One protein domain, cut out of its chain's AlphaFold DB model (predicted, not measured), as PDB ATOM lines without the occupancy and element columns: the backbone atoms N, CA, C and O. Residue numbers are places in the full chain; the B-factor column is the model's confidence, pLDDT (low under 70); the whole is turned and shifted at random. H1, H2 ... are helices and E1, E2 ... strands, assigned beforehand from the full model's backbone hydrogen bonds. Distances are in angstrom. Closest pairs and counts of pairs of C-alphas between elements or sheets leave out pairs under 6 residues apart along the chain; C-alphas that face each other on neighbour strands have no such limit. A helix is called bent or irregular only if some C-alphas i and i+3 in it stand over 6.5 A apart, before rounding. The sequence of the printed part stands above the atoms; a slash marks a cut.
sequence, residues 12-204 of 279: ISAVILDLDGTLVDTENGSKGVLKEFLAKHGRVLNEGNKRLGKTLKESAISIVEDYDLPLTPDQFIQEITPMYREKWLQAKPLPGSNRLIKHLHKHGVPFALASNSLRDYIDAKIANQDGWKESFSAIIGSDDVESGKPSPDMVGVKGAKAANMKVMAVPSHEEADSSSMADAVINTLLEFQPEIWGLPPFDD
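This is residues 12 to 204 of the 279 residues of an uncharacterized protein of Punica granatum (UniProt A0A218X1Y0). The model is two lobes set end to end along its longest axis: a smaller one of three crossed helices, H1, H2 and H3, and a larger one holding a small parallel sheet. In the larger lobe H4, H5 and H6 graze the sheet, H7 and H8 lie on the other side of the lobe from H4 and H6, and long unnamed stretches fill much of the rest; residues 18 to 26 and 89 to 96 link the lobes, and H5 meets H3 where they join. The printed part has 193 residues, with nine named helices and three named strands in the order E1 H1 H2 H3 H4 E2 H5 H6 E3 H7 H8 H9, and the sheet runs E1 E2 E3, all parallel. The class is mostly helix, although under half of the residues are in named elements. The whole is compact, with a radius of gyration of the C-alphas of 17.2 A, and elongated, spanning 53 by 34 by 30 A.

E1, residues 15 to 17, is an edge strand and the parallel neighbour of E2, residues 111 to 114, at 30 degrees, with N 17 and O 112 within hydrogen-bond range at 2.9 A. After E1, residues 24 to 25 pair antiparallel with residues 92 to 93. H1, residues 27 to 40, touches H3, residues 73 to 88, at a steep tilt of 51 degrees, opposite ways; the closest C-alphas are those of Gly 29 and Lys 87, 5.7 A apart. H2, residues 56 to 66, touches residues 73 to 77 of H3 at a steep tilt of 65 degrees, opposite ways, closest at the C-alphas of Ala 60 and Pro 73, 5.0 A. H3 is the hub, touching three helices; it has a kink of 44 degrees near residue 82 and is only just irregular, C-alphas 79 and 82 being 6.7 A apart. Its residues 85 to 88 touch H5, residues 119 to 125, at a steep tilt of 41 degrees, the same way, with the C-alphas of Trp 88 and Lys 125 closest at 4.5 A. H4, residues 97 to 106, is only just on the sheet, with 5 pairs of C-alphas within 10 A, and only grazes it. H4 touches H6, residues 132 to 135, closest at the C-alphas of His 105 and Ser 135, 5.9 A. H5 and H6 also only graze the sheet. E2 and the edge strand E3, residues 138 to 140, are parallel at 14 degrees, with N 140 and O 113 at 2.8 A. E1, H1 to H4 and E2 make a strand-helix-strand unit, two parallel neighbour strands with helices between; E2, H5, H6 and E3 make another, its crossover right-handed. H7, residues 155 to 162, and H8, residues 176 to 179, are close but not clearly touching, the C-alphas of Val 157 and Ser 179 being 7.5 A apart. H9, residues 194 to 197, touches no helix. Every O i to N i+4 pair is within hydrogen-bond range in H1, H2, H4, H5 and H7, and 9 of 12 are in H3; H6, H8 and H9 are too short for such a pair.

E1 begins at C-alpha 15, (-45.571, 27.926, 28.521). H1 is 20.2 A long, H2 15.1 A, H3 20.6 A and H4 14.1 A. E2 measures 9.9 A, H5 9.9 A and H7 10.0 A; E1, H6, E3, H8 and H9 are shorter. H3 ends at C-alpha 88, (-22.222, 24.081, 31.295), and H9 at C-alpha 197, (-53.117, 26.359, 35.827).

The two C-alphas farthest apart, those of Pro 70 and Asp 203, are 54.7 A apart. The printed part has no cut. The links H1 to H2, E3 to H7, H7 to H8 and H8 to H9 are long. The mean pLDDT of the printed part is 86.0; residues 47 to 53, 148 to 155 and 172 to 180 are under 70.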
ATOM      1  N   ILE A  12     -54.320  27.491  29.403       83.88
ATOM      2  CA  ILE A  12     -52.991  28.004  29.056       83.88
ATOM      3  C   ILE A  12     -52.640  27.511  27.653       83.88
ATOM      4  O   ILE A  12     -52.684  26.316  27.370       83.88
ATOM      5  N   SER A  13     -52.339  28.453  26.761       84.88
ATOM      6  CA  SER A  13     -52.089  28.159  25.343       84.88
ATOM      7  C   SER A  13     -50.623  27.858  25.044       84.88
ATOM      8  O   SER A  13     -50.332  27.199  24.052       84.88
ATOM      9  N   ALA A  14     -49.709  28.345  25.885       90.88
ATOM     10  CA  ALA A  14     -48.283  28.072  25.795       90.88
ATOM     11  C   ALA A  14     -47.595  28.327  27.143       90.88
ATOM     12  O   ALA A  14     -48.094  29.108  27.958       90.88
ATOM     13  N   VAL A  15     -46.436  27.705  27.352       94.38
ATOM     14  CA  VAL A  15     -45.571  27.926  28.521       94.38
ATOM     15  C   VAL A  15     -44.255  28.561  28.070       94.38
ATOM     16  O   VAL A  15     -43.652  28.121  27.096       94.38
ATOM     17  N   ILE A  16     -43.787  29.593  28.771       92.62
ATOM     18  CA  ILE A  16     -42.439  30.145  28.579       92.62
ATOM     19  C   ILE A  16     -41.627  29.782  29.811       92.62
ATOM     20  O   ILE A  16     -42.014  30.128  30.926       92.62
ATOM     21  N   LEU A  17     -40.526  29.072  29.603       93.25
ATOM     22  CA  LEU A  17     -39.636  28.619  30.660       93.25
ATOM     23  C   LEU A  17     -38.356  29.450  30.646       93.25
ATOM     24  O   LEU A  17     -37.808  29.760  29.586       93.25
ATOM     25  N   ASP A  18     -37.893  29.803  31.839       91.19
ATOM     26  CA  ASP A  18     -36.535  30.293  32.029       91.19
ATOM     27  C   ASP A  18     -35.549  29.118  32.156       91.19
ATOM     28  O   ASP A  18     -35.968  27.975  32.349       91.19
ATOM     29  N   LEU A  19     -34.248  29.368  31.998       91.12
ATOM     30  CA  LEU A  19     -33.225  28.319  31.981       91.12
ATOM     31  C   LEU A  19     -32.437  28.261  33.291       91.12
ATOM     32  O   LEU A  19     -32.477  27.259  34.007       91.12
ATOM     33  N   ASP A  20     -31.682  29.321  33.557       87.50
ATOM     34  CA  ASP A  20     -30.645  29.387  34.579       87.50
ATOM     35  C   ASP A  20     -31.282  29.520  35.963       87.50
ATOM     36  O   ASP A  20     -31.989  30.483  36.226       87.50
ATOM     37  N   GLY A  21     -31.083  28.532  36.837       82.56
ATOM     38  CA  GLY A  21     -31.724  28.523  38.157       82.56
ATOM     39  C   GLY A  21     -33.206  28.122  38.139       82.56
ATOM     40  O   GLY A  21     -33.781  27.922  39.201       82.56
ATOM     41  N   THR A  22     -33.816  27.913  36.965       88.56
ATOM     42  CA  THR A  22     -35.192  27.388  36.840       88.56
ATOM     43  C   THR A  22     -35.206  25.943  36.352       88.56
ATOM     44  O   THR A  22     -35.767  25.065  37.003       88.56
ATOM     45  N   LEU A  23     -34.580  25.675  35.202       92.25
ATOM     46  CA  LEU A  23     -34.538  24.341  34.605       92.25
ATOM     47  C   LEU A  23     -33.220  23.618  34.869       92.25
ATOM     48  O   LEU A  23     -33.229  22.398  35.041       92.25
ATOM     49  N   VAL A  24     -32.104  24.345  34.901       91.38
ATOM     50  CA  VAL A  24     -30.756  23.793  35.081       91.38
ATOM     51  C   VAL A  24     -30.018  24.493  36.216       91.38
ATOM     52  O   VAL A  24     -30.126  25.706  36.400       91.38
ATOM     53  N   ASP A  25     -29.234  23.722  36.967       85.94
ATOM     54  CA  ASP A  25     -28.376  24.244  38.029       85.94
ATOM     55  C   ASP A  25     -27.082  24.801  37.425       85.94
ATOM     56  O   ASP A  25     -26.068  24.111  37.292       85.94
ATOM     57  N   THR A  26     -27.136  26.064  37.012       83.25
ATOM     58  CA  THR A  26     -25.973  26.799  36.507       83.25
ATOM     59  C   THR A  26     -25.327  27.675  37.572       83.25
ATOM     60  O   THR A  26     -24.172  28.072  37.401       83.25
ATOM     61  N   GLU A  27     -26.000  27.931  38.696       77.12
ATOM     62  CA  GLU A  27     -25.480  28.754  39.790       77.12
ATOM     63  C   GLU A  27     -24.282  28.092  40.470       77.12
ATOM     64  O   GLU A  27     -23.232  28.721  40.621       77.12
ATOM     65  N   ASN A  28     -24.408  26.812  40.836       72.75
ATOM     66  CA  ASN A  28     -23.343  26.090  41.530       72.75
ATOM     67  C   ASN A  28     -22.091  25.968  40.653       72.75
ATOM     68  O   ASN A  28     -20.975  26.239  41.103       72.75
ATOM     69  N   GLY A  29     -22.278  25.639  39.369       77.56
ATOM     70  CA  GLY A  29     -21.186  25.590  38.397       77.56
ATOM     71  C   GLY A  29     -20.518  26.953  38.202       77.56
ATOM     72  O   GLY A  29     -19.287  27.044  38.193       77.56
ATOM     73  N   SER A  30     -21.314  28.022  38.107       82.50
ATOM     74  CA  SER A  30     -20.795  29.365  37.835       82.50
ATOM     75  C   SER A  30     -20.060  29.974  39.033       82.50
ATOM     76  O   SER A  30     -19.007  30.591  38.852       82.50
ATOM     77  N   LYS A  31     -20.565  29.763  40.258       82.69
ATOM     78  CA  LYS A  31     -19.905  30.189  41.505       82.69
ATOM     79  C   LYS A  31     -18.520  29.537  41.641       82.69
ATOM     80  O   LYS A  31     -17.555  30.224  41.977       82.69
ATOM     81  N   GLY A  32     -18.396  28.246  41.315       83.25
ATOM     82  CA  GLY A  32     -17.118  27.523  41.339       83.25
ATOM     83  C   GLY A  32     -16.084  28.070  40.348       83.25
ATOM     84  O   GLY A  32     -14.949  28.345  40.736       83.25
ATOM     85  N   VAL A  33     -16.487  28.301  39.093       89.88
ATOM     86  CA  VAL A  33     -15.602  28.862  38.052       89.88
ATOM     87  C   VAL A  33     -15.131  30.263  38.415       89.88
ATOM     88  O   VAL A  33     -13.940  30.549  38.326       89.88
ATOM     89  N   LEU A  34     -16.042  31.128  38.876       90.50
ATOM     90  CA  LEU A  34     -15.678  32.487  39.262       90.50
ATOM     91  C   LEU A  34     -14.700  32.488  40.442       90.50
ATOM     92  O   LEU A  34     -13.727  33.234  40.432       90.50
ATOM     93  N   LYS A  35     -14.914  31.621  41.439       90.81
ATOM     94  CA  LYS A  35     -13.988  31.461  42.566       90.81
ATOM     95  C   LYS A  35     -12.587  31.058  42.102       90.81
ATOM     96  O   LYS A  35     -11.610  31.636  42.571       90.81
ATOM     97  N   GLU A  36     -12.484  30.094  41.187       91.50
ATOM     98  CA  GLU A  36     -11.201  29.662  40.624       91.50
ATOM     99  C   GLU A  36     -10.524  30.788  39.826       91.50
ATOM    100  O   GLU A  36      -9.333  31.046  39.994       91.50
ATOM    101  N   PHE A  37     -11.291  31.493  38.994       94.31
ATOM    102  CA  PHE A  37     -10.802  32.611  38.194       94.31
ATOM    103  C   PHE A  37     -10.266  33.758  39.064       94.31
ATOM    104  O   PHE A  37      -9.167  34.265  38.831       94.31
ATOM    105  N   LEU A  38     -11.013  34.144  40.101       94.12
ATOM    106  CA  LEU A  38     -10.612  35.191  41.042       94.12
ATOM    107  C   LEU A  38      -9.358  34.799  41.826       94.12
ATOM    108  O   LEU A  38      -8.470  35.631  42.004       94.12
ATOM    109  N   ALA A  39      -9.235  33.531  42.225       93.88
ATOM    110  CA  ALA A  39      -8.046  33.038  42.916       93.88
ATOM    111  C   ALA A  39      -6.775  33.187  42.058       93.88
ATOM    112  O   ALA A  39      -5.734  33.577  42.587       93.88
ATOM    113  N   LYS A  40      -6.865  32.972  40.733       93.81
ATOM    114  CA  LYS A  40      -5.753  33.215  39.786       93.81
ATOM    115  C   LYS A  40      -5.314  34.685  39.750       93.81
ATOM    116  O   LYS A  40      -4.153  34.964  39.475       93.81
ATOM    117  N   HIS A  41      -6.214  35.603  40.094       93.38
ATOM    118  CA  HIS A  41      -5.972  37.046  40.178       93.38
ATOM    119  C   HIS A  41      -5.686  37.535  41.612       93.38
ATOM    120  O   HIS A  41      -5.677  38.738  41.874       93.38
ATOM    121  N   GLY A  42      -5.470  36.624  42.569       94.12
ATOM    122  CA  GLY A  42      -5.226  36.982  43.969       94.12
ATOM    123  C   GLY A  42      -6.438  37.626  44.654       94.12
ATOM    124  O   GLY A  42      -6.273  38.429  45.572       94.12
ATOM    125  N   ARG A  43      -7.654  37.318  44.189       93.69
ATOM    126  CA  ARG A  43      -8.927  37.798  44.741       93.69
ATOM    127  C   ARG A  43      -9.708  36.644  45.370       93.69
ATOM    128  O   ARG A  43      -9.550  35.484  44.997       93.69
ATOM    129  N   VAL A  44     -10.577  36.974  46.322       90.81
ATOM    130  CA  VAL A  44     -11.455  36.012  47.001       90.81
ATOM    131  C   VAL A  44     -12.902  36.345  46.663       90.81
ATOM    132  O   VAL A  44     -13.312  37.499  46.756       90.81
ATOM    133  N   LEU A  45     -13.674  35.334  46.259       86.31
ATOM    134  CA  LEU A  45     -15.099  35.498  45.986       86.31
ATOM    135  C   LEU A  45     -15.845  35.835  47.286       86.31
ATOM    136  O   LEU A  45     -15.924  35.008  48.192       86.31
ATOM    137  N   ASN A  46     -16.417  37.035  47.348       79.69
ATOM    138  CA  ASN A  46     -17.304  37.464  48.430       79.69
ATOM    139  C   ASN A  46     -18.735  36.949  48.195       79.69
ATOM    140  O   ASN A  46     -19.273  37.104  47.101       79.69
ATOM    141  N   GLU A  47     -19.378  36.399  49.231       62.97
ATOM    142  CA  GLU A  47     -20.718  35.786  49.141       62.97
ATOM    143  C   GLU A  47     -21.869  36.796  48.908       62.97
ATOM    144  O   GLU A  47     -22.995  36.388  48.650       62.97
ATOM    145  N   GLY A  48     -21.609  38.109  48.970       54.28
ATOM    146  CA  GLY A  48     -22.642  39.157  48.906       54.28
ATOM    147  C   GLY A  48     -22.965  39.728  47.518       54.28
ATOM    148  O   GLY A  48     -23.942  40.463  47.384       54.28
ATOM    149  N   ASN A  49     -22.180  39.419  46.480       56.25
ATOM    150  CA  ASN A  49     -22.356  40.044  45.165       56.25
ATOM    151  C   ASN A  49     -23.379  39.268  44.324       56.25
ATOM    152  O   ASN A  49     -23.027  38.336  43.599       56.25
ATOM    153  N   LYS A  50     -24.654  39.670  44.417       58.66
ATOM    154  CA  LYS A  50     -25.745  39.129  43.593       58.66
ATOM    155  C   LYS A  50     -25.535  39.502  42.120       58.66
ATOM    156  O   LYS A  50     -25.443  40.678  41.766       58.66
ATOM    157  N   ARG A  51     -25.444  38.497  41.247       62.88
ATOM    158  CA  ARG A  51     -25.220  38.674  39.794       62.88
ATOM    159  C   ARG A  51     -26.157  37.815  38.938       62.88
ATOM    160  O   ARG A  51     -25.919  37.666  37.744       62.88
ATOM    161  N   LEU A  52     -27.182  37.228  39.551       59.72
ATOM    162  CA  LEU A  52     -28.081  36.289  38.893       59.72
ATOM    163  C   LEU A  52     -28.955  36.996  37.854       59.72
ATOM    164  O   LEU A  52     -29.356  38.147  38.025       59.72
ATOM    165  N   GLY A  53     -29.141  36.312  36.724       61.78
ATOM    166  CA  GLY A  53     -30.006  36.725  35.624       61.78
ATOM    167  C   GLY A  53     -29.659  38.036  34.908       61.78
ATOM    168  O   GLY A  53     -30.445  38.518  34.095       61.78
ATOM    169  N   LYS A  54     -28.460  38.575  35.135       72.50
ATOM    170  CA  LYS A  54     -27.834  39.572  34.261       72.50
ATOM    171  C   LYS A  54     -27.389  38.928  32.947       72.50
ATOM    172  O   LYS A  54     -27.106  37.730  32.884       72.50
ATOM    173  N   THR A  55     -27.250  39.730  31.899       76.12
ATOM    174  CA  THR A  55     -26.499  39.303  30.713       76.12
ATOM    175  C   THR A  55     -25.028  39.057  31.074       76.12
ATOM    176  O   THR A  55     -24.513  39.549  32.088       76.12
ATOM    177  N   LEU A  56     -24.312  38.313  30.226       80.75
ATOM    178  CA  LEU A  56     -22.875  38.082  30.405       80.75
ATOM    179  C   LEU A  56     -22.094  39.404  30.485       80.75
ATOM    180  O   LEU A  56     -21.217  39.552  31.331       80.75
ATOM    181  N   LYS A  57     -22.447  40.377  29.637       82.62
ATOM    182  CA  LYS A  57     -21.776  41.678  29.564       82.62
ATOM    183  C   LYS A  57     -21.967  42.498  30.838       82.62
ATOM    184  O   LYS A  57     -20.996  42.999  31.394       82.62
ATOM    185  N   GLU A  58     -23.196  42.594  31.340       83.06
ATOM    186  CA  GLU A  58     -23.490  43.289  32.603       83.06
ATOM    187  C   GLU A  58     -22.794  42.622  33.796       83.06
ATOM    188  O   GLU A  58     -22.290  43.298  34.699       83.06
ATOM    189  N   SER A  59     -22.740  41.286  33.787       84.25
ATOM    190  CA  SER A  59     -22.031  40.508  34.803       84.25
ATOM    191  C   SER A  59     -20.531  40.780  34.761       84.25
ATOM    192  O   SER A  59     -19.943  41.032  35.808       84.25
ATOM    193  N   ALA A  60     -19.930  40.787  33.571       90.31
ATOM    194  CA  ALA A  60     -18.511  41.056  33.368       90.31
ATOM    195  C   ALA A  60     -18.102  42.446  33.862       90.31
ATOM    196  O   ALA A  60     -17.134  42.548  34.611       90.31
ATOM    197  N   ILE A  61     -18.874  43.486  33.518       90.31
ATOM    198  CA  ILE A  61     -18.654  44.856  34.011       90.31
ATOM    199  C   ILE A  61     -18.634  44.856  35.539       90.31
ATOM    200  O   ILE A  61     -17.639  45.239  36.148       90.31
ATOM    201  N   SER A  62     -19.689  44.307  36.148       88.44
ATOM    202  CA  SER A  62     -19.792  44.258  37.607       88.44
ATOM    203  C   SER A  62     -18.633  43.457  38.231       88.44
ATOM    204  O   SER A  62     -18.238  43.724  39.355       88.44
ATOM    205  N   ILE A  63     -18.140  42.385  37.590       91.06
ATOM    206  CA  ILE A  63     -17.105  41.502  38.174       91.06
ATOM    207  C   ILE A  63     -15.748  42.187  38.153       91.06
ATOM    208  O   ILE A  63     -15.037  42.146  39.156       91.06
ATOM    209  N   VAL A  64     -15.414  42.811  37.028       94.25
ATOM    210  CA  VAL A  64     -14.183  43.582  36.880       94.25
ATOM    211  C   VAL A  64     -14.133  44.709  37.909       94.25
ATOM    212  O   VAL A  64     -13.118  44.846  38.589       94.25
ATOM    213  N   GLU A  65     -15.233  45.446  38.077       92.31
ATOM    214  CA  GLU A  65     -15.342  46.546  39.042       92.31
ATOM    215  C   GLU A  65     -15.278  46.054  40.497       92.31
ATOM    216  O   GLU A  65     -14.427  46.498  41.263       92.31
ATOM    217  N   ASP A  66     -16.126  45.093  40.881       91.50
ATOM    218  CA  ASP A  66     -16.251  44.651  42.280       91.50
ATOM    219  C   ASP A  66     -14.977  43.996  42.839       91.50
ATOM    220  O   ASP A  66     -14.779  43.959  44.055       91.50
ATOM    221  N   TYR A  67     -14.147  43.416  41.968       92.44
ATOM    222  CA  TYR A  67     -12.912  42.735  42.359       92.44
ATOM    223  C   TYR A  67     -11.649  43.473  41.926       92.44
ATOM    224  O   TYR A  67     -10.561  42.927  42.122       92.44
ATOM    225  N   ASP A  68     -11.773  44.685  41.378       93.19
ATOM    226  CA  ASP A  68     -10.648  45.498  40.906       93.19
ATOM    227  C   ASP A  68      -9.681  44.659  40.051       93.19
ATOM    228  O   ASP A  68      -8.508  44.451  40.390       93.19
ATOM    229  N   LEU A  69     -10.236  44.023  39.012       94.88
ATOM    230  CA  LEU A  69      -9.474  43.146  38.128       94.88
ATOM    231  C   LEU A  69      -8.695  43.978  37.103       94.88
ATOM    232  O   LEU A  69      -9.252  44.907  36.521       94.88
ATOM    233  N   PRO A  70      -7.439  43.612  36.791       95.25
ATOM    234  CA  PRO A  70      -6.626  44.303  35.793       95.25
ATOM    235  C   PRO A  70      -7.004  43.896  34.353       95.25
ATOM    236  O   PRO A  70      -6.130  43.643  33.528       95.25
ATOM    237  N   LEU A  71      -8.302  43.790  34.058       96.12
ATOM    238  CA  LEU A  71      -8.862  43.340  32.782       96.12
ATOM    239  C   LEU A  71     -10.002  44.267  32.362       96.12
ATOM    240  O   LEU A  71     -10.722  44.792  33.206       96.12
ATOM    241  N   THR A  72     -10.230  44.425  31.061       96.56
ATOM    242  CA  THR A  72     -11.505  44.972  30.578       96.56
ATOM    243  C   THR A  72     -12.621  43.921  30.693       96.56
ATOM    244  O   THR A  72     -12.331  42.722  30.733       96.56
ATOM    245  N   PRO A  73     -13.911  44.316  30.691       94.94
ATOM    246  CA  PRO A  73     -15.021  43.359  30.673       94.94
ATOM    247  C   PRO A  73     -14.939  42.351  29.517       94.94
ATOM    248  O   PRO A  73     -15.221  41.172  29.711       94.94
ATOM    249  N   ASP A  74     -14.494  42.785  28.335       94.62
ATOM    250  CA  ASP A  74     -14.352  41.904  27.171       94.62
ATOM    251  C   ASP A  74     -13.198  40.904  27.343       94.62
ATOM    252  O   ASP A  74     -13.353  39.731  27.006       94.62
ATOM    253  N   GLN A  75     -12.065  41.331  27.915       96.31
ATOM    254  CA  GLN A  75     -10.954  40.430  28.244       96.31
ATOM    255  C   GLN A  75     -11.373  39.402  29.297       96.31
ATOM    256  O   GLN A  75     -11.146  38.208  29.120       96.31
ATOM    257  N   PHE A  76     -12.069  39.847  30.347       95.75
ATOM    258  CA  PHE A  76     -12.633  38.953  31.352       95.75
ATOM    259  C   PHE A  76     -13.544  37.892  30.717       95.75
ATOM    260  O   PHE A  76     -13.376  36.703  30.984       95.75
ATOM    261  N   ILE A  77     -14.469  38.297  29.837       93.31
ATOM    262  CA  ILE A  77     -15.358  37.375  29.113       93.31
ATOM    263  C   ILE A  77     -14.559  36.365  28.289       93.31
ATOM    264  O   ILE A  77     -14.887  35.176  28.313       93.31
ATOM    265  N   GLN A  78     -13.530  36.814  27.567       94.88
ATOM    266  CA  GLN A  78     -12.690  35.942  26.743       94.88
ATOM    267  C   GLN A  78     -11.973  34.880  27.581       94.88
ATOM    268  O   GLN A  78     -11.909  33.723  27.168       94.88
ATOM    269  N   GLU A  79     -11.479  35.246  28.763       95.19
ATOM    270  CA  GLU A  79     -10.742  34.323  29.625       95.19
ATOM    271  C   GLU A  79     -11.650  33.370  30.417       95.19
ATOM    272  O   GLU A  79     -11.318  32.194  30.576       95.19
ATOM    273  N   ILE A  80     -12.804  33.838  30.907       93.31
ATOM    274  CA  ILE A  80     -13.665  33.032  31.786       93.31
ATOM    275  C   ILE A  80     -14.627  32.113  31.020       93.31
ATOM    276  O   ILE A  80     -14.986  31.039  31.511       93.31
ATOM    277  N   THR A  81     -15.046  32.495  29.809       92.62
ATOM    278  CA  THR A  81     -16.033  31.739  29.016       92.62
ATOM    279  C   THR A  81     -15.627  30.280  28.761       92.62
ATOM    280  O   THR A  81     -16.475  29.406  28.957       92.62
ATOM    281  N   PRO A  82     -14.373  29.950  28.388       93.12
ATOM    282  CA  PRO A  82     -13.950  28.556  28.236       93.12
ATOM    283  C   PRO A  82     -14.129  27.732  29.517       93.12
ATOM    284  O   PRO A  82     -14.628  26.609  29.457       93.12
ATOM    285  N   MET A  83     -13.811  28.315  30.680       92.62
ATOM    286  CA  MET A  83     -13.983  27.661  31.982       92.62
ATOM    287  C   MET A  83     -15.467  27.424  32.300       92.62
ATOM    288  O   MET A  83     -15.840  26.363  32.802       92.62
ATOM    289  N   TYR A  84     -16.337  28.388  31.975       91.44
ATOM    290  CA  TYR A  84     -17.782  28.208  32.116       91.44
ATOM    291  C   TYR A  84     -18.327  27.122  31.191       91.44
ATOM    292  O   TYR A  84     -19.137  26.307  31.630       91.44
ATOM    293  N   ARG A  85     -17.869  27.071  29.936       91.31
ATOM    294  CA  ARG A  85     -18.346  26.105  28.940       91.31
ATOM    295  C   ARG A  85     -18.135  24.662  29.390       91.31
ATOM    296  O   ARG A  85     -19.043  23.846  29.246       91.31
ATOM    297  N   GLU A  86     -16.991  24.360  30.002       89.62
ATOM    298  CA  GLU A  86     -16.722  23.036  30.577       89.62
ATOM    299  C   GLU A  86     -17.728  22.653  31.672       89.62
ATOM    300  O   GLU A  86     -18.157  21.500  31.745       89.62
ATOM    301  N   LYS A  87     -18.148  23.616  32.505       88.44
ATOM    302  CA  LYS A  87     -19.173  23.384  33.532       88.44
ATOM    303  C   LYS A  87     -20.582  23.319  32.959       88.44
ATOM    304  O   LYS A  87     -21.367  22.510  33.441       88.44
ATOM    305  N   TRP A  88     -20.908  24.115  31.943       90.88
ATOM    306  CA  TRP A  88     -22.222  24.081  31.295       90.88
ATOM    307  C   TRP A  88     -22.510  22.728  30.658       90.88
ATOM    308  O   TRP A  88     -23.607  22.213  30.832       90.88
ATOM    309  N   LEU A  89     -21.513  22.096  30.033       89.75
ATOM    310  CA  LEU A  89     -21.653  20.726  29.531       89.75
ATOM    311  C   LEU A  89     -21.988  19.722  30.646       89.75
ATOM    312  O   LEU A  89     -22.573  18.678  30.387       89.75
ATOM    313  N   GLN A  90     -21.636  20.015  31.895       86.94
ATOM    314  CA  GLN A  90     -21.924  19.170  33.055       86.94
ATOM    315  C   GLN A  90     -23.142  19.656  33.857       86.94
ATOM    316  O   GLN A  90     -23.406  19.118  34.936       86.94
ATOM    317  N   ALA A  91     -23.869  20.668  33.363       87.62
ATOM    318  CA  ALA A  91     -25.026  21.220  34.049       87.62
ATOM    319  C   ALA A  91     -26.101  20.144  34.228       87.62
ATOM    320  O   ALA A  91     -26.429  19.390  33.306       87.62
ATOM    321  N   LYS A  92     -26.639  20.070  35.444       87.56
ATOM    322  CA  LYS A  92     -27.675  19.104  35.807       87.56
ATOM    323  C   LYS A  92     -29.046  19.769  35.760       87.56
ATOM    324  O   LYS A  92     -29.152  20.951  36.103       87.56
ATOM    325  N   PRO A  93     -30.095  19.026  35.384       90.94
ATOM    326  CA  PRO A  93     -31.451  19.521  35.510       90.94
ATOM    327  C   PRO A  93     -31.782  19.727  36.992       90.94
ATOM    328  O   PRO A  93     -31.394  18.930  37.850       90.94
ATOM    329  N   LEU A  94     -32.502  20.805  37.289       89.12
ATOM    330  CA  LEU A  94     -33.086  21.020  38.607       89.12
ATOM    331  C   LEU A  94     -34.231  20.019  38.858       89.12
ATOM    332  O   LEU A  94     -34.811  19.474  37.907       89.12
ATOM    333  N   PRO A  95     -34.567  19.727  40.129       88.75
ATOM    334  CA  PRO A  95     -35.615  18.765  40.440       88.75
ATOM    335  C   PRO A  95     -36.955  19.157  39.803       88.75
ATOM    336  O   PRO A  95     -37.458  20.257  40.015       88.75
ATOM    337  N   GLY A  96     -37.539  18.236  39.030       91.38
ATOM    338  CA  GLY A  96     -38.807  18.432  38.321       91.38
ATOM    339  C   GLY A  96     -38.682  18.914  36.869       91.38
ATOM    340  O   GLY A  96     -39.641  18.746  36.118       91.38
ATOM    341  N   SER A  97     -37.519  19.403  36.418       93.88
ATOM    342  CA  SER A  97     -37.339  19.930  35.051       93.88
ATOM    343  C   SER A  97     -37.607  18.888  33.963       93.88
ATOM    344  O   SER A  97     -38.434  19.105  33.078       93.88
ATOM    345  N   ASN A  98     -36.969  17.715  34.060       93.50
ATOM    346  CA  ASN A  98     -37.166  16.619  33.103       93.50
ATOM    347  C   ASN A  98     -38.622  16.149  33.061       93.50
ATOM    348  O   ASN A  98     -39.161  15.880  31.986       93.50
ATOM    349  N   ARG A  99     -39.255  16.047  34.234       93.38
ATOM    350  CA  ARG A  99     -40.657  15.648  34.371       93.38
ATOM    351  C   ARG A  99     -41.569  16.648  33.667       93.38
ATOM    352  O   ARG A  99     -42.402  16.237  32.867       93.38
ATOM    353  N   LEU A 100     -41.377  17.944  33.915       95.12
ATOM    354  CA  LEU A 100     -42.165  19.008  33.300       95.12
ATOM    355  C   LEU A 100     -42.019  19.018  31.773       95.12
ATOM    356  O   LEU A 100     -43.026  19.012  31.074       95.12
ATOM    357  N   ILE A 101     -40.790  18.984  31.253       96.06
ATOM    358  CA  ILE A 101     -40.526  19.028  29.804       96.06
ATOM    359  C   ILE A 101     -41.157  17.824  29.100       96.06
ATOM    360  O   ILE A 101     -41.903  17.997  28.133       96.06
ATOM    361  N   LYS A 102     -40.932  16.609  29.620       94.50
ATOM    362  CA  LYS A 102     -41.537  15.380  29.078       94.50
ATOM    363  C   LYS A 102     -43.060  15.443  29.109       94.50
ATOM    364  O   LYS A 102     -43.706  15.023  28.152       94.50
ATOM    365  N   HIS A 103     -43.630  15.976  30.189       95.12
ATOM    366  CA  HIS A 103     -45.072  16.103  30.365       95.12
ATOM    367  C   HIS A 103     -45.702  17.079  29.367       95.12
ATOM    368  O   HIS A 103     -46.635  16.714  28.654       95.12
ATOM    369  N   LEU A 104     -45.162  18.298  29.258       95.56
ATOM    370  CA  LEU A 104     -45.656  19.298  28.308       95.56
ATOM    371  C   LEU A 104     -45.575  18.782  26.867       95.56
ATOM    372  O   LEU A 104     -46.553  18.888  26.124       95.56
ATOM    373  N   HIS A 105     -44.455  18.144  26.508       95.50
ATOM    374  CA  HIS A 105     -44.255  17.559  25.185       95.50
ATOM    375  C   HIS A 105     -45.252  16.424  24.898       95.50
ATOM    376  O   HIS A 105     -45.948  16.457  23.884       95.50
ATOM    377  N   LYS A 106     -45.393  15.460  25.820       95.00
ATOM    378  CA  LYS A 106     -46.336  14.330  25.713       95.00
ATOM    379  C   LYS A 106     -47.777  14.788  25.486       95.00
ATOM    380  O   LYS A 106     -48.516  14.145  24.746       95.00
ATOM    381  N   HIS A 107     -48.180  15.881  26.128       94.75
ATOM    382  CA  HIS A 107     -49.535  16.412  26.030       94.75
ATOM    383  C   HIS A 107     -49.729  17.442  24.907       94.75
ATOM    384  O   HIS A 107     -50.824  17.992  24.777       94.75
ATOM    385  N   GLY A 108     -48.702  17.701  24.091       94.06
ATOM    386  CA  GLY A 108     -48.779  18.648  22.980       94.06
ATOM    387  C   GLY A 108     -49.025  20.092  23.420       94.06
ATOM    388  O   GLY A 108     -49.575  20.877  22.650       94.06
ATOM    389  N   VAL A 109     -48.659  20.448  24.656       95.25
ATOM    390  CA  VAL A 109     -48.695  21.838  25.120       95.25
ATOM    391  C   VAL A 109     -47.496  22.551  24.498       95.25
ATOM    392  O   VAL A 109     -46.378  22.103  24.730       95.25
ATOM    393  N   PRO A 110     -47.665  23.644  23.735       96.25
ATOM    394  CA  PRO A 110     -46.533  24.395  23.203       96.25
ATOM    395  C   PRO A 110     -45.728  25.042  24.331       96.25
ATOM    396  O   PRO A 110     -46.297  25.659  25.235       96.25
ATOM    397  N   PHE A 111     -44.403  24.950  24.275       96.69
ATOM    398  CA  PHE A 111     -43.552  25.658  25.223       96.69
ATOM    399  C   PHE A 111     -42.237  26.106  24.607       96.69
ATOM    400  O   PHE A 111     -41.683  25.447  23.728       96.69
ATOM    401  N   ALA A 112     -41.752  27.251  25.073       96.38
ATOM    402  CA  ALA A 112     -40.515  27.860  24.618       96.38
ATOM    403  C   ALA A 112     -39.545  28.047  25.783       96.38
ATOM    404  O   ALA A 112     -39.955  28.325  26.910       96.38
ATOM    405  N   LEU A 113     -38.256  27.928  25.484       94.88
ATOM    406  CA  LEU A 113     -37.179  28.323  26.374       94.88
ATOM    407  C   LEU A 113     -36.787  29.758  26.047       94.88
ATOM    408  O   LEU A 113     -36.577  30.094  24.885       94.88
ATOM    409  N   ALA A 114     -36.631  30.591  27.062       91.06
ATOM    410  CA  ALA A 114     -36.032  31.901  26.891       91.06
ATOM    411  C   ALA A 114     -34.944  32.088  27.959       91.06
ATOM    412  O   ALA A 114     -35.161  31.707  29.105       91.06
ATOM    413  N   SER A 115     -33.803  32.692  27.634       89.12
ATOM    414  CA  SER A 115     -32.697  32.921  28.582       89.12
ATOM    415  C   SER A 115     -31.917  34.193  28.231       89.12
ATOM    416  O   SER A 115     -31.900  34.617  27.080       89.12
ATOM    417  N   ASN A 116     -31.247  34.791  29.222       87.19
ATOM    418  CA  ASN A 116     -30.270  35.871  29.013       87.19
ATOM    419  C   ASN A 116     -28.903  35.387  28.513       87.19
ATOM    420  O   ASN A 116     -28.011  36.191  28.226       87.19
ATOM    421  N   SER A 117     -28.735  34.075  28.396       88.56
ATOM    422  CA  SER A 117     -27.565  33.459  27.788       88.56
ATOM    423  C   SER A 117     -27.600  33.579  26.265       88.56
ATOM    424  O   SER A 117     -28.674  33.573  25.666       88.56
ATOM    425  N   LEU A 118     -26.421  33.632  25.642       90.81
ATOM    426  CA  LEU A 118     -26.283  33.484  24.191       90.81
ATOM    427  C   LEU A 118     -26.734  32.086  23.758       90.81
ATOM    428  O   LEU A 118     -26.614  31.132  24.539       90.81
ATOM    429  N   ARG A 119     -27.184  31.932  22.509       93.00
ATOM    430  CA  ARG A 119     -27.660  30.646  21.985       93.00
ATOM    431  C   ARG A 119     -26.642  29.515  22.145       93.00
ATOM    432  O   ARG A 119     -27.011  28.464  22.660       93.00
ATOM    433  N   ASP A 120     -25.370  29.744  21.817       93.75
ATOM    434  CA  ASP A 120     -24.297  28.742  21.996       93.75
ATOM    435  C   ASP A 120     -24.160  28.285  23.463       93.75
ATOM    436  O   ASP A 120     -23.903  27.117  23.757       93.75
ATOM    437  N   TYR A 121     -24.399  29.183  24.419       93.56
ATOM    438  CA  TYR A 121     -24.283  28.861  25.842       93.56
ATOM    439  C   TYR A 121     -25.495  28.073  26.326       93.56
ATOM    440  O   TYR A 121     -25.342  27.139  27.112       93.56
ATOM    441  N   ILE A 122     -26.691  28.427  25.847       94.94
ATOM    442  CA  ILE A 122     -27.906  27.638  26.073       94.94
ATOM    443  C   ILE A 122     -27.684  26.220  25.552       94.94
ATOM    444  O   ILE A 122     -27.900  25.257  26.287       94.94
ATOM    445  N   ASP A 123     -27.187  26.099  24.322       95.19
ATOM    446  CA  ASP A 123     -26.919  24.819  23.680       95.19
ATOM    447  C   ASP A 123     -25.937  23.959  24.472       95.19
ATOM    448  O   ASP A 123     -26.168  22.755  24.585       95.19
ATOM    449  N   ALA A 124     -24.887  24.556  25.043       95.19
ATOM    450  CA  ALA A 124     -23.946  23.859  25.916       95.19
ATOM    451  C   ALA A 124     -24.599  23.391  27.229       95.19
ATOM    452  O   ALA A 124     -24.370  22.259  27.648       95.19
ATOM    453  N   LYS A 125     -25.435  24.233  27.855       94.88
ATOM    454  CA  LYS A 125     -26.121  23.937  29.129       94.88
ATOM    455  C   LYS A 125     -27.109  22.777  29.023       94.88
ATOM    456  O   LYS A 125     -27.276  22.028  29.980       94.88
ATOM    457  N   ILE A 126     -27.769  22.632  27.874       95.69
ATOM    458  CA  ILE A 126     -28.775  21.582  27.648       95.69
ATOM    459  C   ILE A 126     -28.248  20.414  26.800       95.69
ATOM    460  O   ILE A 126     -29.008  19.502  26.492       95.69
ATOM    461  N   ALA A 127     -26.964  20.416  26.423       93.75
ATOM    462  CA  ALA A 127     -26.381  19.448  25.486       93.75
ATOM    463  C   ALA A 127     -26.558  17.984  25.916       93.75
ATOM    464  O   ALA A 127     -26.765  17.121  25.072       93.75
ATOM    465  N   ASN A 128     -26.490  17.723  27.223       91.31
ATOM    466  CA  ASN A 128     -26.595  16.383  27.800       91.31
ATOM    467  C   ASN A 128     -27.998  16.071  28.349       91.31
ATOM    468  O   ASN A 128     -28.156  15.144  29.140       91.31
ATOM    469  N   GLN A 129     -29.004  16.867  27.974       91.62
ATOM    470  CA  GLN A 129     -30.387  16.667  28.392       91.62
ATOM    471  C   GLN A 129     -31.186  16.017  27.259       91.62
ATOM    472  O   GLN A 129     -31.608  16.678  26.308       91.62
ATOM    473  N   ASP A 130     -31.383  14.703  27.366       89.81
ATOM    474  CA  ASP A 130     -32.014  13.899  26.319       89.81
ATOM    475  C   ASP A 130     -33.412  14.422  25.950       89.81
ATOM    476  O   ASP A 130     -34.317  14.504  26.789       89.81
ATOM    477  N   GLY A 131     -33.592  14.748  24.668       92.00
ATOM    478  CA  GLY A 131     -34.866  15.179  24.095       92.00
ATOM    479  C   GLY A 131     -35.254  16.630  24.385       92.00
ATOM    480  O   GLY A 131     -36.339  17.047  23.984       92.00
ATOM    481  N   TRP A 132     -34.432  17.412  25.096       95.62
ATOM    482  CA  TRP A 132     -34.791  18.792  25.443       95.62
ATOM    483  C   TRP A 132     -34.875  19.688  24.211       95.62
ATOM    484  O   TRP A 132     -35.892  20.354  24.020       95.62
ATOM    485  N   LYS A 133     -33.839  19.695  23.362       92.62
ATOM    486  CA  LYS A 133     -33.765  20.585  22.190       92.62
ATOM    487  C   LYS A 133     -34.942  20.382  21.242       92.62
ATOM    488  O   LYS A 133     -35.487  21.349  20.727       92.62
ATOM    489  N   GLU A 134     -35.349  19.132  21.060       93.94
ATOM    490  CA  GLU A 134     -36.437  18.718  20.178       93.94
ATOM    491  C   GLU A 134     -37.820  18.985  20.786       93.94
ATOM    492  O   GLU A 134     -38.812  19.056  20.063       93.94
ATOM    493  N   SER A 135     -37.900  19.124  22.113       96.62
ATOM    494  CA  SER A 135     -39.168  19.337  22.809       96.62
ATOM    495  C   SER A 135     -39.624  20.798  22.799       96.62
ATOM    496  O   SER A 135     -40.831  21.050  22.820       96.62
ATOM    497  N   PHE A 136     -38.692  21.757  22.770       96.62
ATOM    498  CA  PHE A 136     -39.020  23.183  22.758       96.62
ATOM    499  C   PHE A 136     -39.544  23.625  21.387       96.62
ATOM    500  O   PHE A 136     -38.899  23.431  20.362       96.62
ATOM    501  N   SER A 137     -40.685  24.317  21.372       97.12
ATOM    502  CA  SER A 137     -41.218  24.962  20.163       97.12
ATOM    503  C   SER A 137     -40.342  26.128  19.690       97.12
ATOM    504  O   SER A 137     -40.324  26.452  18.507       97.12
ATOM    505  N   ALA A 138     -39.632  26.767  20.621       96.25
ATOM    506  CA  ALA A 138     -38.634  27.788  20.347       96.25
ATOM    507  C   ALA A 138     -37.622  27.847  21.497       96.25
ATOM    508  O   ALA A 138     -37.974  27.633  22.658       96.25
ATOM    509  N   ILE A 139     -36.381  28.184  21.172       95.88
ATOM    510  CA  ILE A 139     -35.347  28.565  22.134       95.88
ATOM    511  C   ILE A 139     -34.958  29.997  21.780       95.88
ATOM    512  O   ILE A 139     -34.752  30.282  20.602       95.88
ATOM    513  N   ILE A 140     -34.913  30.894  22.761       93.56
ATOM    514  CA  ILE A 140     -34.620  32.319  22.567       93.56
ATOM    515  C   ILE A 140     -33.489  32.722  23.519       93.56
ATOM    516  O   ILE A 140     -33.644  32.636  24.741       93.56
ATOM    517  N   GLY A 141     -32.348  33.119  22.962       91.19
ATOM    518  CA  GLY A 141     -31.199  33.661  23.686       91.19
ATOM    519  C   GLY A 141     -31.163  35.187  23.676       91.19
ATOM    520  O   GLY A 141     -32.005  35.846  23.066       91.19
ATOM    521  N   SER A 142     -30.171  35.767  24.351       88.50
ATOM    522  CA  SER A 142     -29.972  37.223  24.356       88.50
ATOM    523  C   SER A 142     -29.473  37.780  23.020       88.50
ATOM    524  O   SER A 142     -29.635  38.967  22.771       88.50
ATOM    525  N   ASP A 143     -28.909  36.933  22.162       88.94
ATOM    526  CA  ASP A 143     -28.497  37.230  20.788       88.94
ATOM    527  C   ASP A 143     -29.650  37.192  19.771       88.94
ATOM    528  O   ASP A 143     -29.481  37.660  18.646       88.94
ATOM    529  N   ASP A 144     -30.831  36.706  20.168       85.81
ATOM    530  CA  ASP A 144     -32.040  36.705  19.332       85.81
ATOM    531  C   ASP A 144     -32.849  38.023  19.450       85.81
ATOM    532  O   ASP A 144     -33.870  38.187  18.777       85.81
ATOM    533  N   VAL A 145     -32.438  38.963  20.317       83.81
ATOM    534  CA  VAL A 145     -33.179  40.199  20.645       83.81
ATOM    535  C   VAL A 145     -32.259  41.422  20.761       83.81
ATOM    536  O   VAL A 145     -31.103  41.309  21.152       83.81
ATOM    537  N   GLU A 146     -32.774  42.623  20.470       75.75
ATOM    538  CA  GLU A 146     -31.999  43.878  20.586       75.75
ATOM    539  C   GLU A 146     -31.604  44.211  22.032       75.75
ATOM    540  O   GLU A 146     -30.595  44.865  22.292       75.75
ATOM    541  N   SER A 147     -32.425  43.793  22.991       70.94
ATOM    542  CA  SER A 147     -32.167  43.931  24.418       70.94
ATOM    543  C   SER A 147     -32.578  42.636  25.091       70.94
ATOM    544  O   SER A 147     -33.717  42.192  24.929       70.94
ATOM    545  N   GLY A 148     -31.638  42.028  25.820       64.19
ATOM    546  CA  GLY A 148     -31.882  40.809  26.586       64.19
ATOM    547  C   GLY A 148     -33.054  40.970  27.553       64.19
ATOM    548  O   GLY A 148     -33.528  42.081  27.821       64.19
ATOM    549  N   LYS A 149     -33.525  39.854  28.110       66.56
ATOM    550  CA  LYS A 149     -34.536  39.922  29.158       66.56
ATOM    551  C   LYS A 149     -34.006  40.802  30.292       66.56
ATOM    552  O   LYS A 149     -32.854  40.659  30.706       66.56
ATOM    553  N   PRO A 150     -34.833  41.680  30.854       60.09
ATOM    554  CA  PRO A 150     -34.444  42.346  32.079       60.09
ATOM    555  C   PRO A 150     -34.323  41.289  33.193       60.09
ATOM    556  O   PRO A 150     -34.978  40.246  33.106       60.09
ATOM    557  N   SER A 151     -33.462  41.534  34.192       55.56
ATOM    558  CA  SER A 151     -33.167  40.574  35.273       55.56
ATOM    559  C   SER A 151     -34.440  39.848  35.770       55.56
ATOM    560  O   SER A 151     -35.493  40.497  35.897       55.56
ATOM    561  N   PRO A 152     -34.387  38.526  36.051       51.25
ATOM    562  CA  PRO A 152     -35.490  37.768  36.646       51.25
ATOM    563  C   PRO A 152     -35.978  38.412  37.947       51.25
ATOM    564  O   PRO A 152     -37.159  38.290  38.281       51.25
ATOM    565  N   ASP A 153     -35.124  39.210  38.594       56.84
ATOM    566  CA  ASP A 153     -35.509  40.127  39.650       56.84
ATOM    567  C   ASP A 153     -36.523  41.156  39.146       56.84
ATOM    568  O   ASP A 153     -36.199  42.197  38.575       56.84
ATOM    569  N   MET A 154     -37.795  40.861  39.414       57.81
ATOM    570  CA  MET A 154     -38.938  41.759  39.314       57.81
ATOM    571  C   MET A 154     -39.373  42.119  37.886       57.81
ATOM    572  O   MET A 154     -40.574  42.264  37.660       57.81
ATOM    573  N   VAL A 155     -38.473  42.273  36.913       63.53
ATOM    574  CA  VAL A 155     -38.843  42.829  35.603       63.53
ATOM    575  C   VAL A 155     -39.417  41.775  34.657       63.53
ATOM    576  O   VAL A 155     -40.423  42.052  34.012       63.53
ATOM    577  N   GLY A 156     -38.862  40.558  34.617       73.62
ATOM    578  CA  GLY A 156     -39.462  39.450  33.859       73.62
ATOM    579  C   GLY A 156     -40.874  39.118  34.358       73.62
ATOM    580  O   GLY A 156     -41.823  39.046  33.573       73.62
ATOM    581  N   VAL A 157     -41.033  39.042  35.685       76.31
ATOM    582  CA  VAL A 157     -42.339  38.892  36.345       76.31
ATOM    583  C   VAL A 157     -43.252  40.073  35.997       76.31
ATOM    584  O   VAL A 157     -44.360  39.847  35.520       76.31
ATOM    585  N   LYS A 158     -42.802  41.332  36.141       76.12
ATOM    586  CA  LYS A 158     -43.586  42.524  35.746       76.12
ATOM    587  C   LYS A 158     -44.027  42.477  34.293       76.12
ATOM    588  O   LYS A 158     -45.182  42.778  34.027       76.12
ATOM    589  N   GLY A 159     -43.135  42.117  33.374       79.94
ATOM    590  CA  GLY A 159     -43.420  42.047  31.945       79.94
ATOM    591  C   GLY A 159     -44.516  41.031  31.648       79.94
ATOM    592  O   GLY A 159     -45.521  41.371  31.026       79.94
ATOM    593  N   ALA A 160     -44.384  39.814  32.177       85.56
ATOM    594  CA  ALA A 160     -45.400  38.779  32.023       85.56
ATOM    595  C   ALA A 160     -46.739  39.183  32.674       85.56
ATOM    596  O   ALA A 160     -47.798  39.023  32.065       85.56
ATOM    597  N   LYS A 161     -46.715  39.789  33.870       85.62
ATOM    598  CA  LYS A 161     -47.927  40.309  34.526       85.62
ATOM    599  C   LYS A 161     -48.573  41.454  33.739       85.62
ATOM    600  O   LYS A 161     -49.793  41.468  33.605       85.62
ATOM    601  N   ALA A 162     -47.786  42.371  33.177       85.88
ATOM    602  CA  ALA A 162     -48.267  43.458  32.324       85.88
ATOM    603  C   ALA A 162     -48.881  42.934  31.014       85.88
ATOM    604  O   ALA A 162     -49.852  43.501  30.521       85.88
ATOM    605  N   ALA A 163     -48.378  41.807  30.502       87.06
ATOM    606  CA  ALA A 163     -48.956  41.071  29.378       87.06
ATOM    607  C   ALA A 163     -50.170  40.198  29.767       87.06
ATOM    608  O   ALA A 163     -50.651  39.411  28.953       87.06
ATOM    609  N   ASN A 164     -50.671  40.319  31.002       88.19
ATOM    610  CA  ASN A 164     -51.784  39.539  31.544       88.19
ATOM    611  C   ASN A 164     -51.546  38.014  31.515       88.19
ATOM    612  O   ASN A 164     -52.483  37.221  31.416       88.19
ATOM    613  N   MET A 165     -50.280  37.599  31.603       90.38
ATOM    614  CA  MET A 165     -49.899  36.199  31.735       90.38
ATOM    615  C   MET A 165     -50.002  35.739  33.190       90.38
ATOM    616  O   MET A 165     -49.921  36.522  34.145       90.38
ATOM    617  N   LYS A 166     -50.154  34.425  33.345       90.06
ATOM    618  CA  LYS A 166     -50.034  33.731  34.621       90.06
ATOM    619  C   LYS A 166     -48.566  33.411  34.880       90.06
ATOM    620  O   LYS A 166     -47.916  32.827  34.019       90.06
ATOM    621  N   VAL A 167     -48.051  33.822  36.038       88.81
ATOM    622  CA  VAL A 167     -46.625  33.720  36.370       88.81
ATOM    623  C   VAL A 167     -46.431  32.862  37.606       88.81
ATOM    624  O   VAL A 167     -47.001  33.143  38.657       88.81
ATOM    625  N   MET A 168     -45.581  31.853  37.475       90.12
ATOM    626  CA  MET A 168     -45.049  31.085  38.587       90.12
ATOM    627  C   MET A 168     -43.563  31.394  38.717       90.12
ATOM    628  O   MET A 168     -42.826  31.265  37.742       90.12
ATOM    629  N   ALA A 169     -43.140  31.809  39.905       86.38
ATOM    630  CA  ALA A 169     -41.732  32.008  40.212       86.38
ATOM    631  C   ALA A 169     -41.166  30.763  40.902       86.38
ATOM    632  O   ALA A 169     -41.801  30.208  41.803       86.38
ATOM    633  N   VAL A 170     -39.964  30.362  40.492       83.38
ATOM    634  CA  VAL A 170     -39.164  29.316  41.143       83.38
ATOM    635  C   VAL A 170     -37.844  29.947  41.592       83.38
ATOM    636  O   VAL A 170     -36.814  29.716  40.961       83.38
ATOM    637  N   PRO A 171     -37.873  30.847  42.593       73.12
ATOM    638  CA  PRO A 171     -36.688  31.595  42.984       73.12
ATOM    639  C   PRO A 171     -35.638  30.651  43.570       73.12
ATOM    640  O   PRO A 171     -35.959  29.706  44.299       73.12
ATOM    641  N   SER A 172     -34.361  30.937  43.322       64.44
ATOM    642  CA  SER A 172     -33.326  30.413  44.209       64.44
ATOM    643  C   SER A 172     -33.466  31.081  45.588       64.44
ATOM    644  O   SER A 172     -34.058  32.153  45.724       64.44
ATOM    645  N   HIS A 173     -32.952  30.454  46.655       55.69
ATOM    646  CA  HIS A 173     -33.089  30.964  48.035       55.69
ATOM    647  C   HIS A 173     -32.624  32.424  48.226       55.69
ATOM    648  O   HIS A 173     -32.973  33.058  49.219       55.69
ATOM    649  N   GLU A 174     -31.848  32.964  47.285       53.97
ATOM    650  CA  GLU A 174     -31.285  34.314  47.305       53.97
ATOM    651  C   GLU A 174     -32.219  35.382  46.660       53.97
ATOM    652  O   GLU A 174     -31.911  36.577  46.747       53.97
ATOM    653  N   GLU A 175     -33.372  34.982  46.088       55.44
ATOM    654  CA  GLU A 175     -34.310  35.797  45.273       55.44
ATOM    655  C   GLU A 175     -35.735  35.946  45.872       55.44
ATOM    656  O   GLU A 175     -36.690  36.317  45.188       55.44
ATOM    657  N   ALA A 176     -35.927  35.669  47.166       51.97
ATOM    658  CA  ALA A 176     -37.267  35.657  47.773       51.97
ATOM    659  C   ALA A 176     -38.045  36.993  47.647       51.97
ATOM    660  O   ALA A 176     -39.273  36.979  47.565       51.97
ATOM    661  N   ASP A 177     -37.363  38.140  47.552       54.16
ATOM    662  CA  ASP A 177     -38.007  39.464  47.549       54.16
ATOM    663  C   ASP A 177     -38.634  39.861  46.192       54.16
ATOM    664  O   ASP A 177     -39.583  40.653  46.143       54.16
ATOM    665  N   SER A 178     -38.156  39.305  45.070       56.41
ATOM    666  CA  SER A 178     -38.572  39.684  43.706       56.41
ATOM    667  C   SER A 178     -39.810  38.930  43.187       56.41
ATOM    668  O   SER A 178     -40.359  39.280  42.137       56.41
ATOM    669  N   SER A 179     -40.311  37.954  43.950       63.75
ATOM    670  CA  SER A 179     -41.392  37.035  43.560       63.75
ATOM    671  C   SER A 179     -42.795  37.428  44.063       63.75
ATOM    672  O   SER A 179     -43.786  36.798  43.693       63.75
ATOM    673  N   SER A 180     -42.920  38.532  44.810       67.75
ATOM    674  CA  SER A 180     -44.186  39.014  45.405       67.75
ATOM    675  C   SER A 180     -45.318  39.338  44.414       67.75
ATOM    676  O   SER A 180     -46.477  39.415  44.812       67.75
ATOM    677  N   MET A 181     -45.010  39.528  43.126       76.31
ATOM    678  CA  MET A 181     -46.007  39.816  42.077       76.31
ATOM    679  C   MET A 181     -46.412  38.586  41.251       76.31
ATOM    680  O   MET A 181     -47.282  38.701  40.379       76.31
ATOM    681  N   ALA A 182     -45.760  37.439  41.455       85.75
ATOM    682  CA  ALA A 182     -46.121  36.205  40.768       85.75
ATOM    683  C   ALA A 182     -47.488  35.695  41.264       85.75
ATOM    684  O   ALA A 182     -47.886  35.956  42.397       85.75
ATOM    685  N   ASP A 183     -48.222  34.961  40.421       89.56
ATOM    686  CA  ASP A 183     -49.476  34.313  40.838       89.56
ATOM    687  C   ASP A 183     -49.209  33.166  41.832       89.56
ATOM    688  O   ASP A 183     -50.085  32.831  42.626       89.56
ATOM    689  N   ALA A 184     -48.011  32.572  41.794       89.19
ATOM    690  CA  ALA A 184     -47.522  31.627  42.792       89.19
ATOM    691  C   ALA A 184     -45.990  31.626  42.859       89.19
ATOM    692  O   ALA A 184     -45.311  31.920  41.871       89.19
ATOM    693  N   VAL A 185     -45.465  31.224  44.013       86.94
ATOM    694  CA  VAL A 185     -44.039  30.998  44.253       86.94
ATOM    695  C   VAL A 185     -43.883  29.574  44.773       86.94
ATOM    696  O   VAL A 185     -44.571  29.203  45.723       86.94
ATOM    697  N   ILE A 186     -43.029  28.780  44.132       86.69
ATOM    698  CA  ILE A 186     -42.710  27.404  44.541       86.69
ATOM    699  C   ILE A 186     -41.202  27.253  44.712       86.69
ATOM    700  O   ILE A 186     -40.435  27.951  44.055       86.69
ATOM    701  N   ASN A 187     -40.760  26.333  45.568       82.19
ATOM    702  CA  ASN A 187     -39.320  26.156  45.814       82.19
ATOM    703  C   ASN A 187     -38.644  25.272  44.759       82.19
ATOM    704  O   ASN A 187     -37.430  25.309  44.581       82.19
ATOM    705  N   THR A 188     -39.427  24.422  44.099       86.69
ATOM    706  CA  THR A 188     -38.957  23.434  43.130       86.69
ATOM    707  C   THR A 188     -40.079  23.075  42.173       86.69
ATOM    708  O   THR A 188     -41.232  22.966  42.587       86.69
ATOM    709  N   LEU A 189     -39.747  22.779  40.912       91.31
ATOM    710  CA  LEU A 189     -40.709  22.279  39.923       91.31
ATOM    711  C   LEU A 189     -41.372  20.944  40.319       91.31
ATOM    712  O   LEU A 189     -42.361  20.557  39.699       91.31
ATOM    713  N   LEU A 190     -40.893  20.249  41.359       89.50
ATOM    714  CA  LEU A 190     -41.602  19.104  41.947       89.50
ATOM    715  C   LEU A 190     -42.932  19.494  42.618       89.50
ATOM    716  O   LEU A 190     -43.843  18.671  42.662       89.50
ATOM    717  N   GLU A 191     -43.062  20.730  43.113       89.19
ATOM    718  CA  GLU A 191     -44.291  21.256  43.730       89.19
ATOM    719  C   GLU A 191     -45.329  21.705  42.686       89.19
ATOM    720  O   GLU A 191     -46.477  22.003  43.029       89.19
ATOM    721  N   PHE A 192     -44.942  21.769  41.407       91.56
ATOM    722  CA  PHE A 192     -45.822  22.238  40.346       91.56
ATOM    723  C   PHE A 192     -47.026  21.305  40.158       91.56
ATOM    724  O   PHE A 192     -46.878  20.092  40.009       91.56
ATOM    725  N   GLN A 193     -48.225  21.892  40.120       91.38
ATOM    726  CA  GLN A 193     -49.497  21.204  39.877       91.38
ATOM    727  C   GLN A 193     -50.151  21.787  38.615       91.38
ATOM    728  O   GLN A 193     -50.841  22.808  38.712       91.38
ATOM    729  N   PRO A 194     -49.916  21.200  37.426       92.56
ATOM    730  CA  PRO A 194     -50.356  21.743  36.140       92.56
ATOM    731  C   PRO A 194     -51.860  22.056  36.073       92.56
ATOM    732  O   PRO A 194     -52.271  23.068  35.503       92.56
ATOM    733  N   GLU A 195     -52.690  21.225  36.696       91.94
ATOM    734  CA  GLU A 195     -54.149  21.314  36.679       91.94
ATOM    735  C   GLU A 195     -54.693  22.594  37.319       91.94
ATOM    736  O   GLU A 195     -55.708  23.124  36.859       91.94
ATOM    737  N   ILE A 196     -53.990  23.153  38.311       90.88
ATOM    738  CA  ILE A 196     -54.346  24.442  38.931       90.88
ATOM    739  C   ILE A 196     -54.240  25.580  37.903       90.88
ATOM    740  O   ILE A 196     -54.953  26.581  37.983       90.88
ATOM    741  N   TRP A 197     -53.391  25.398  36.891       90.62
ATOM    742  CA  TRP A 197     -53.117  26.359  35.827       90.62
ATOM    743  C   TRP A 197     -53.868  26.018  34.541       90.62
ATOM    744  O   TRP A 197     -53.639  26.650  33.519       90.62
ATOM    745  N   GLY A 198     -54.769  25.031  34.554       90.69
ATOM    746  CA  GLY A 198     -55.494  24.611  33.354       90.69
ATOM    747  C   GLY A 198     -54.631  23.855  32.338       90.69
ATOM    748  O   GLY A 198     -55.024  23.751  31.174       90.69
ATOM    749  N   LEU A 199     -53.477  23.335  32.762       92.81
ATOM    750  CA  LEU A 199     -52.671  22.382  32.002       92.81
ATOM    751  C   LEU A 199     -53.088  20.938  32.350       92.81
ATOM    752  O   LEU A 199     -53.693  20.709  33.400       92.81
ATOM    753  N   PRO A 200     -52.789  19.945  31.494       93.81
ATOM    754  CA  PRO A 200     -53.060  18.540  31.802       93.81
ATOM    755  C   PRO A 200     -52.359  18.108  33.099       93.81
ATOM    756  O   PRO A 200     -51.178  18.425  33.242       93.81
ATOM    757  N   PRO A 201     -53.032  17.401  34.026       93.81
ATOM    758  CA  PRO A 201     -52.413  16.945  35.269       93.81
ATOM    759  C   PRO A 201     -51.309  15.934  34.979       93.81
ATOM    760  O   PRO A 201     -51.395  15.181  34.008       93.81
ATOM    761  N   PHE A 202     -50.302  15.880  35.846       93.19
ATOM    762  CA  PHE A 202     -49.304  14.815  35.792       93.19
ATOM    763  C   PHE A 202     -49.943  13.436  36.011       93.19
ATOM    764  O   PHE A 202     -50.804  13.279  36.876       93.19
ATOM    765  N   ASP A 203     -49.489  12.429  35.263       89.06
ATOM    766  CA  ASP A 203     -50.036  11.066  35.295       89.06
ATOM    767  C   ASP A 203     -49.053  10.005  35.824       89.06
ATOM    768  O   ASP A 203     -49.271   8.806  35.660       89.06
ATOM    769  N   ASP A 204     -47.989  10.443  36.497       88.94
ATOM    770  CA  ASP A 204     -46.883   9.616  36.993       88.94
ATOM    771  C   ASP A 204     -46.909   9.362  38.512       88.94
ATOM    772  O   ASP A 204     -45.973   8.784  39.064       88.94
TER     773      ASP A 204